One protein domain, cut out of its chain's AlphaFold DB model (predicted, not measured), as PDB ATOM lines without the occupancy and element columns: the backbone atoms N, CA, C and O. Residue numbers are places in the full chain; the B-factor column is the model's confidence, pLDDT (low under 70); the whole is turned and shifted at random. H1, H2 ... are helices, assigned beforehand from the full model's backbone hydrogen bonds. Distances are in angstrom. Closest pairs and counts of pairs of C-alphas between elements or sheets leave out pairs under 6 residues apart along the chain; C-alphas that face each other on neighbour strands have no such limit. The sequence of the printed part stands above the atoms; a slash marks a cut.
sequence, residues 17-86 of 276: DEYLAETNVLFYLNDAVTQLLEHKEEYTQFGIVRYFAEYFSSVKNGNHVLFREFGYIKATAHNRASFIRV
ATOM      1  N   ASP A  17      60.145  12.389  58.359       78.19
ATOM      2  CA  ASP A  17      58.780  11.884  58.221       78.19
ATOM      3  C   ASP A  17      57.797  12.636  59.126       78.19
ATOM      4  O   ASP A  17      56.715  13.017  58.677       78.19
ATOM      5  N   GLU A  18      58.191  12.939  60.366       78.56
ATOM      6  CA  GLU A  18      57.374  13.742  61.284       78.56
ATOM      7  C   GLU A  18      57.205  15.176  60.772       78.56
ATOM      8  O   GLU A  18      56.090  15.693  60.740       78.56
ATOM      9  N   TYR A  19      58.276  15.797  60.270       77.38
ATOM     10  CA  TYR A  19      58.196  17.127  59.664       77.38
ATOM     11  C   TYR A  19      57.246  17.154  58.458       77.38
ATOM     12  O   TYR A  19      56.433  18.072  58.313       77.38
ATOM     13  N   LEU A  20      57.321  16.152  57.577       78.75
ATOM     14  CA  LEU A  20      56.453  16.060  56.401       78.75
ATOM     15  C   LEU A  20      54.988  15.813  56.785       78.75
ATOM     16  O   LEU A  20      54.095  16.406  56.169       78.75
ATOM     17  N   ALA A  21      54.745  14.992  57.810       74.25
ATOM     18  CA  ALA A  21      53.411  14.733  58.343       74.25
ATOM     19  C   ALA A  21      52.794  15.989  58.978       74.25
ATOM     20  O   ALA A  21      51.646  16.327  58.690       74.25
ATOM     21  N   GLU A  22      53.557  16.735  59.781       75.31
ATOM     22  CA  GLU A  22      53.068  17.951  60.442       75.31
ATOM     23  C   GLU A  22      52.809  19.093  59.454       75.31
ATOM     24  O   GLU A  22      51.806  19.809  59.538       75.31
ATOM     25  N   THR A  23      53.698  19.269  58.478       77.75
ATOM     26  CA  THR A  23      53.622  20.401  57.544       77.75
ATOM     27  C   THR A  23      52.642  20.185  56.395       77.75
ATOM     28  O   THR A  23      52.278  21.150  55.720       77.75
ATOM     29  N   ASN A  24      52.171  18.950  56.180       87.69
ATOM     30  CA  ASN A  24      51.284  18.570  55.075       87.69
ATOM     31  C   ASN A  24      51.858  18.924  53.684       87.69
ATOM     32  O   ASN A  24      51.115  19.060  52.711       87.69
ATOM     33  N   VAL A  25      53.181  19.078  53.556       89.12
ATOM     34  CA  VAL A  25      53.828  19.511  52.303       89.12
ATOM     35  C   VAL A  25      53.568  18.524  51.166       89.12
ATOM     36  O   VAL A  25      53.322  18.952  50.040       89.12
ATOM     37  N   LEU A  26      53.551  17.220  51.456       90.94
ATOM     38  CA  LEU A  26      53.264  16.189  50.454       90.94
ATOM     39  C   LEU A  26      51.834  16.282  49.908       90.94
ATOM     40  O   LEU A  26      51.638  16.092  48.711       90.94
ATOM     41  N   PHE A  27      50.856  16.631  50.750       93.81
ATOM     42  CA  PHE A  27      49.478  16.867  50.316       93.81
ATOM     43  C   PHE A  27      49.419  18.019  49.306       93.81
ATOM     44  O   PHE A  27      48.856  17.872  48.224       93.81
ATOM     45  N   TYR A  28      50.062  19.147  49.619       95.31
ATOM     46  CA  TYR A  28      50.075  20.306  48.725       95.31
ATOM     47  C   TYR A  28      50.856  20.060  47.439       95.31
ATOM     48  O   TYR A  28      50.457  20.567  46.396       95.31
ATOM     49  N   LEU A  29      51.949  19.296  47.504       95.38
ATOM     50  CA  LEU A  29      52.721  18.926  46.323       95.38
ATOM     51  C   LEU A  29      51.920  17.998  45.402       95.38
ATOM     52  O   LEU A  29      51.921  18.206  44.194       95.38
ATOM     53  N   ASN A  30      51.223  17.007  45.967       95.94
ATOM     54  CA  ASN A  30      50.354  16.114  45.202       95.94
ATOM     55  C   ASN A  30      49.225  16.893  44.516       95.94
ATOM     56  O   ASN A  30      48.994  16.712  43.324       95.94
ATOM     57  N   ASP A  31      48.587  17.810  45.239       96.12
ATOM     58  CA  ASP A  31      47.544  18.671  44.687       96.12
ATOM     59  C   ASP A  31      48.061  19.578  43.556       96.12
ATOM     60  O   ASP A  31      47.457  19.638  42.488       96.12
ATOM     61  N   ALA A  32      49.222  20.217  43.740       95.00
ATOM     62  CA  ALA A  32      49.844  21.046  42.707       95.00
ATOM     63  C   ALA A  32      50.183  20.244  41.443       95.00
ATOM     64  O   ALA A  32      49.981  20.705  40.324       95.00
ATOM     65  N   VAL A  33      50.705  19.026  41.600       95.62
ATOM     66  CA  VAL A  33      51.001  18.158  40.454       95.62
ATOM     67  C   VAL A  33      49.712  17.727  39.756       95.62
ATOM     68  O   VAL A  33      49.668  17.757  38.531       95.62
ATOM     69  N   THR A  34      48.665  17.373  40.504       94.69
ATOM     70  CA  THR A  34      47.360  16.991  39.942       94.69
ATOM     71  C   THR A  34      46.767  18.130  39.110       94.69
ATOM     72  O   THR A  34      46.508  17.936  37.925       94.69
ATOM     73  N   GLN A  35      46.693  19.344  39.662       91.94
ATOM     74  CA  GLN A  35      46.192  20.524  38.942       91.94
ATOM     75  C   GLN A  35      47.037  20.868  37.705       91.94
ATOM     76  O   GLN A  35      46.498  21.213  36.653       91.94
ATOM     77  N   LEU A  36      48.368  20.753  37.804       92.44
ATOM     78  CA  LEU A  36      49.269  20.966  36.669       92.44
ATOM     79  C   LEU A  36      49.034  19.954  35.541       92.44
ATOM     80  O   LEU A  36      49.213  20.290  34.373       92.44
ATOM     81  N   LEU A  37      48.690  18.709  35.877       91.94
ATOM     82  CA  LEU A  37      48.420  17.663  34.894       91.94
ATOM     83  C   LEU A  37      47.037  17.817  34.256       91.94
ATOM     84  O   LEU A  37      46.919  17.585  33.055       91.94
ATOM     85  N   GLU A  38      46.034  18.236  35.027       90.00
ATOM     86  CA  GLU A  38      44.671  18.497  34.547       90.00
ATOM     87  C   GLU A  38      44.624  19.689  33.580       90.00
ATOM     88  O   GLU A  38      43.992  19.607  32.531       90.00
ATOM     89  N   HIS A  39      45.373  20.757  33.867       86.62
ATOM     90  CA  HIS A  39      45.370  22.004  33.088       86.62
ATOM     91  C   HIS A  39      46.744  22.295  32.468       86.62
ATOM     92  O   HIS A  39      47.285  23.405  32.520       86.62
ATOM     93  N   LYS A  40      47.358  21.258  31.893       81.88
ATOM     94  CA  LYS A  40      48.752  21.295  31.432       81.88
ATOM     95  C   LYS A  40      49.019  22.376  30.388       81.88
ATOM     96  O   LYS A  40      50.073  23.012  30.438       81.88
ATOM     97  N   GLU A  41      48.103  22.585  29.449       81.19
ATOM     98  CA  GLU A  41      48.274  23.570  28.372       81.19
ATOM     99  C   GLU A  41      48.289  25.005  28.916       81.19
ATOM    100  O   GLU A  41      49.136  25.808  28.525       81.19
ATOM    101  N   GLU A  42      47.444  25.293  29.905       80.00
ATOM    102  CA  GLU A  42      47.338  26.608  30.535       80.00
ATOM    103  C   GLU A  42      48.538  26.921  31.439       80.00
ATOM    104  O   GLU A  42      49.094  28.018  31.395       80.00
ATOM    105  N   TYR A  43      48.995  25.966  32.251       77.75
ATOM    106  CA  TYR A  43      50.033  26.246  33.248       77.75
ATOM    107  C   TYR A  43      51.463  26.103  32.721       77.75
ATOM    108  O   TYR A  43      52.385  26.739  33.241       77.75
ATOM    109  N   THR A  44      51.686  25.310  31.668       78.75
ATOM    110  CA  THR A  44      53.036  25.147  31.104       78.75
ATOM    111  C   THR A  44      53.466  26.310  30.212       78.75
ATOM    112  O   THR A  44      54.672  26.517  30.062       78.75
ATOM    113  N   GLN A  45      52.526  27.127  29.716       82.00
ATOM    114  CA  GLN A  45      52.821  28.263  28.830       82.00
ATOM    115  C   GLN A  45      53.768  29.298  29.468       82.00
ATOM    116  O   GLN A  45      54.569  29.926  28.781       82.00
ATOM    117  N   PHE A  46      53.723  29.438  30.797       79.38
ATOM    118  CA  PHE A  46      54.545  30.395  31.541       79.38
ATOM    119  C   PHE A  46      55.662  29.750  32.371       79.38
ATOM    120  O   PHE A  46      56.325  30.432  33.158       79.38
ATOM    121  N   GLY A  47      55.872  28.443  32.201       86.44
ATOM    122  CA  GLY A  47      56.912  27.677  32.872       86.44
ATOM    123  C   GLY A  47      56.475  27.038  34.194       86.44
ATOM    124  O   GLY A  47      55.961  27.682  35.105       86.44
ATOM    125  N   ILE A  48      56.805  25.750  34.328       89.94
ATOM    126  CA  ILE A  48      56.458  24.892  35.473       89.94
ATOM    127  C   ILE A  48      57.001  25.449  36.801       89.94
ATOM    128  O   ILE A  48      56.341  25.377  37.833       89.94
ATOM    129  N   VAL A  49      58.197  26.044  36.784       91.38
ATOM    130  CA  VAL A  49      58.804  26.639  37.987       91.38
ATOM    131  C   VAL A  49      57.962  27.803  38.514       91.38
ATOM    132  O   VAL A  49      57.766  27.919  39.725       91.38
ATOM    133  N   ARG A  50      57.436  28.646  37.613       88.69
ATOM    134  CA  ARG A  50      56.585  29.781  37.982       88.69
ATOM    135  C   ARG A  50      55.267  29.299  38.575       88.69
ATOM    136  O   ARG A  50      54.881  29.791  39.629       88.69
ATOM    137  N   TYR A  51      54.661  28.284  37.961       92.31
ATOM    138  CA  TYR A  51      53.456  27.636  38.475       92.31
ATOM    139  C   TYR A  51      53.620  27.174  39.933       92.31
ATOM    140  O   TYR A  51      52.853  27.585  40.802       92.31
ATOM    141  N   PHE A  52      54.660  26.389  40.241       93.44
ATOM    142  CA  PHE A  52      54.876  25.915  41.614       93.44
ATOM    143  C   PHE A  52      55.132  27.066  42.594       93.44
ATOM    144  O   PHE A  52      54.632  27.039  43.721       93.44
ATOM    145  N   ALA A  53      55.885  28.089  42.182       91.19
ATOM    146  CA  ALA A  53      56.124  29.260  43.019       91.19
ATOM    147  C   ALA A  53      54.819  30.004  43.348       91.19
ATOM    148  O   ALA A  53      54.594  30.372  44.504       91.19
ATOM    149  N   GLU A  54      53.942  30.191  42.363       90.31
ATOM    150  CA  GLU A  54      52.639  30.841  42.533       90.31
ATOM    151  C   GLU A  54      51.693  29.999  43.389       90.31
ATOM    152  O   GLU A  54      51.092  30.527  44.327       90.31
ATOM    153  N   TYR A  55      51.635  28.687  43.157       93.50
ATOM    154  CA  TYR A  55      50.833  27.764  43.953       93.50
ATOM    155  C   TYR A  55      51.241  27.795  45.435       93.50
ATOM    156  O   TYR A  55      50.411  28.060  46.307       93.50
ATOM    157  N   PHE A  56      52.527  27.617  45.756       93.69
ATOM    158  CA  PHE A  56      52.975  27.636  47.154       93.69
ATOM    159  C   PHE A  56      52.899  29.034  47.782       93.69
ATOM    160  O   PHE A  56      52.681  29.153  48.990       93.69
ATOM    161  N   SER A  57      53.009  30.102  46.984       91.25
ATOM    162  CA  SER A  57      52.691  31.462  47.435       91.25
ATOM    163  C   SER A  57      51.209  31.588  47.803       91.25
ATOM    164  O   SER A  57      50.879  32.130  48.858       91.25
ATOM    165  N   SER A  58      50.310  31.016  46.998       91.75
ATOM    166  CA  SER A  58      48.873  30.960  47.278       91.75
ATOM    167  C   SER A  58      48.572  30.185  48.564       91.75
ATOM    168  O   SER A  58      47.856  30.704  49.422       91.75
ATOM    169  N   VAL A  59      49.203  29.018  48.765       92.06
ATOM    170  CA  VAL A  59      49.091  28.224  50.005       92.06
ATOM    171  C   VAL A  59      49.570  29.025  51.210       92.06
ATOM    172  O   VAL A  59      48.862  29.132  52.211       92.06
ATOM    173  N   LYS A  60      50.747  29.650  51.114       87.25
ATOM    174  CA  LYS A  60      51.307  30.492  52.180       87.25
ATOM    175  C   LYS A  60      50.377  31.654  52.543       87.25
ATOM    176  O   LYS A  60      50.229  31.966  53.723       87.25
ATOM    177  N   ASN A  61      49.763  32.284  51.544       83.25
ATOM    178  CA  ASN A  61      48.865  33.425  51.725       83.25
ATOM    179  C   ASN A  61      47.431  33.010  52.106       83.25
ATOM    180  O   ASN A  61      46.650  33.862  52.524       83.25
ATOM    181  N   GLY A  62      47.089  31.723  52.000       85.06
ATOM    182  CA  GLY A  62      45.765  31.190  52.317       85.06
ATOM    183  C   GLY A  62      44.708  31.421  51.233       85.06
ATOM    184  O   GLY A  62      43.521  31.350  51.536       85.06
ATOM    185  N   ASN A  63      45.111  31.710  49.992       87.31
ATOM    186  CA  ASN A  63      44.191  31.937  48.866       87.31
ATOM    187  C   ASN A  63      43.861  30.649  48.094       87.31
ATOM    188  O   ASN A  63      42.889  30.616  47.347       87.31
ATOM    189  N   HIS A  64      44.629  29.581  48.307       92.50
ATOM    190  CA  HIS A  64      44.526  28.276  47.635       92.50
ATOM    191  C   HIS A  64      43.215  27.520  47.894       92.50
ATOM    192  O   HIS A  64      43.012  26.437  47.364       92.50
ATOM    193  N   VAL A  65      42.345  28.068  48.738       90.88
ATOM    194  CA  VAL A  65      41.025  27.531  49.097       90.88
ATOM    195  C   VAL A  65      39.895  28.074  48.216       90.88
ATOM    196  O   VAL A  65      38.772  27.588  48.305       90.88
ATOM    197  N   LEU A  66      40.162  29.100  47.404       87.12
ATOM    198  CA  LEU A  66      39.183  29.663  46.476       87.12
ATOM    199  C   LEU A  66      38.891  28.672  45.345       87.12
ATOM    200  O   LEU A  66      39.818  28.073  44.811       87.12
ATOM    201  N   PHE A  67      37.614  28.531  44.980       88.38
ATOM    202  CA  PHE A  67      37.157  27.638  43.902       88.38
ATOM    203  C   PHE A  67      37.549  26.163  44.099       88.38
ATOM    204  O   PHE A  67      37.765  25.427  43.143       88.38
ATOM    205  N   ARG A  68      37.655  25.719  45.356       92.06
ATOM    206  CA  ARG A  68      37.968  24.329  45.702       92.06
ATOM    207  C   ARG A  68      36.758  23.628  46.288       92.06
ATOM    208  O   ARG A  68      35.968  24.220  47.022       92.06
ATOM    209  N   GLU A  69      36.666  22.332  46.027       90.56
ATOM    210  CA  GLU A  69      35.632  21.490  46.609       90.56
ATOM    211  C   GLU A  69      35.775  21.367  48.131       90.56
ATOM    212  O   GLU A  69      36.874  21.404  48.695       90.56
ATOM    213  N   PHE A  70      34.657  21.112  48.813       85.69
ATOM    214  CA  PHE A  70      34.632  20.947  50.268       85.69
ATOM    215  C   PHE A  70      35.575  19.836  50.770       85.69
ATOM    216  O   PHE A  70      36.154  19.954  51.854       85.69
ATOM    217  N   GLY A  71      35.780  18.781  49.969       91.19
ATOM    218  CA  GLY A  71      36.737  17.711  50.256       91.19
ATOM    219  C   GLY A  71      38.167  18.223  50.457       91.19
ATOM    220  O   GLY A  71      38.836  17.822  51.410       91.19
ATOM    221  N   TYR A  72      38.598  19.176  49.631       93.12
ATOM    222  CA  TYR A  72      39.898  19.830  49.754       93.12
ATOM    223  C   TYR A  72      39.964  20.755  50.975       93.12
ATOM    224  O   TYR A  72      40.951  20.757  51.715       93.12
ATOM    225  N   ILE A  73      38.895  21.517  51.230       88.25
ATOM    226  CA  ILE A  73      38.823  22.458  52.357       88.25
ATOM    227  C   ILE A  73      38.995  21.744  53.700       88.25
ATOM    228  O   ILE A  73      39.723  22.225  54.571       88.25
ATOM    229  N   LYS A  74      38.360  20.580  53.877       86.06
ATOM    230  CA  LYS A  74      38.425  19.830  55.142       86.06
ATOM    231  C   LYS A  74      39.757  19.103  55.367       86.06
ATOM    232  O   LYS A  74      40.056  18.786  56.520       86.06
ATOM    233  N   ALA A  75      40.540  18.868  54.310       83.50
ATOM    234  CA  ALA A  75      41.679  17.948  54.305       83.50
ATOM    235  C   ALA A  75      42.801  18.315  55.289       83.50
ATOM    236  O   ALA A  75      43.374  17.428  55.914       83.50
ATOM    237  N   THR A  76      43.088  19.606  55.485       85.12
ATOM    238  CA  THR A  76      44.154  20.058  56.397       85.12
ATOM    239  C   THR A  76      43.660  21.148  57.348       85.12
ATOM    240  O   THR A  76      42.715  21.885  57.055       85.12
ATOM    241  N   ALA A  77      44.316  21.287  58.505       80.31
ATOM    242  CA  ALA A  77      44.008  22.368  59.445       80.31
ATOM    243  C   ALA A  77      44.246  23.758  58.831       80.31
ATOM    244  O   ALA A  77      43.448  24.675  59.039       80.31
ATOM    245  N   HIS A  78      45.301  23.899  58.022       85.38
ATOM    246  CA  HIS A  78      45.620  25.150  57.333       85.38
ATOM    247  C   HIS A  78      44.587  25.510  56.259       85.38
ATOM    248  O   HIS A  78      44.234  26.685  56.144       85.38
ATOM    249  N   ASN A  79      44.039  24.532  55.531       88.75
ATOM    250  CA  ASN A  79      42.957  24.760  54.567       88.75
ATOM    251  C   ASN A  79      41.711  25.293  55.269       88.75
ATOM    252  O   ASN A  79      41.192  26.334  54.878       88.75
ATOM    253  N   ARG A  80      41.285  24.655  56.368       86.88
ATOM    254  CA  ARG A  80      40.128  25.117  57.156       86.88
ATOM    255  C   ARG A  80      40.324  26.536  57.685       86.88
ATOM    256  O   ARG A  80      39.450  27.383  57.516       86.88
ATOM    257  N   ALA A  81      41.484  26.827  58.276       75.81
ATOM    258  CA  ALA A  81      41.794  28.163  58.781       75.81
ATOM    259  C   ALA A  81      41.842  29.216  57.660       75.81
ATOM    260  O   ALA A  81      41.374  30.342  57.830       75.81
ATOM    261  N   SER A  82      42.396  28.862  56.500       84.56
ATOM    262  CA  SER A  82      42.461  29.742  55.329       84.56
ATOM    263  C   SER A  82      41.078  29.996  54.734       84.56
ATOM    264  O   SER A  82      40.742  31.148  54.482       84.56
ATOM    265  N   PHE A  83      40.237  28.965  54.634       83.94
ATOM    266  CA  PHE A  83      38.848  29.089  54.199       83.94
ATOM    267  C   PHE A  83      38.047  30.011  55.114       83.94
ATOM    268  O   PHE A  83      37.431  30.948  54.625       83.94
ATOM    269  N   ILE A  84      38.121  29.826  56.438       76.94
ATOM    270  CA  ILE A  84      37.455  30.719  57.401       76.94
ATOM    271  C   ILE A  84      37.944  32.157  57.214       76.94
ATOM    272  O   ILE A  84      37.131  33.072  57.157       76.94
ATOM    273  N   ARG A  85      39.254  32.386  57.061       74.81
ATOM    274  CA  ARG A  85      39.790  33.737  56.820       74.81
ATOM    275  C   ARG A  85      39.263  34.360  55.529       74.81
ATOM    276  O   ARG A  85      38.896  35.531  55.543       74.81
ATOM    277  N   VAL A  86      39.226  33.606  54.432       77.88
ATOM    278  CA  VAL A  86      38.700  34.073  53.143       77.88
ATOM    279  C   VAL A  86      37.203  34.357  53.246       77.88
ATOM    280  O   VAL A  86      36.776  35.440  52.861       77.88
TER     281      VAL A  86
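Overview. This is residues 17 to 86 of the 276 residues of the protein "UPF0705 protein C11orf49 homolog isoform X2" of Salmo salar (UniProt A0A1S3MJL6). Two long helices, H2 and H4, cross loosely, with short H3 joining them at one end; toward the other end H5 and H6 make a corner, and residues 17 to 22 of H1 stick out. The printed part has 70 residues, six named helices, H1 to H6 in order, and no named strand: all helix. It is compact, radius of gyration of the C-alphas 12.4 A, spans 32 by 29 by 20 A.

Along the chain. H1 is residues 17 to 23, from C-alpha 17 at (58.780, 11.884, 58.221). H2, 25 to 38, measures 20.0 A; H3 is 40 to 44; H4, 48 to 61, measures 19.9 A. H5 is 70 to 75; H6, 77 to 86, ends at (38.700, 34.073, 53.143).

Arrangement. H2 and H4 are close but not clearly touching, closest C-alphas Ala 32 and Tyr 55, 6.9 A, at a steep tilt of 50 degrees, opposite ways. H5 and H6 touch only at the corner, closest C-alphas Ile 73 and Asn 79, 5.2 A. H4 and H6 are near each other. Every O i to N i+4 pair is within hydrogen-bond range except in H5, 1 of 2.

Size, cuts and confidence. The printed part has no cut and no long link; no printed residue is under pLDDT 70.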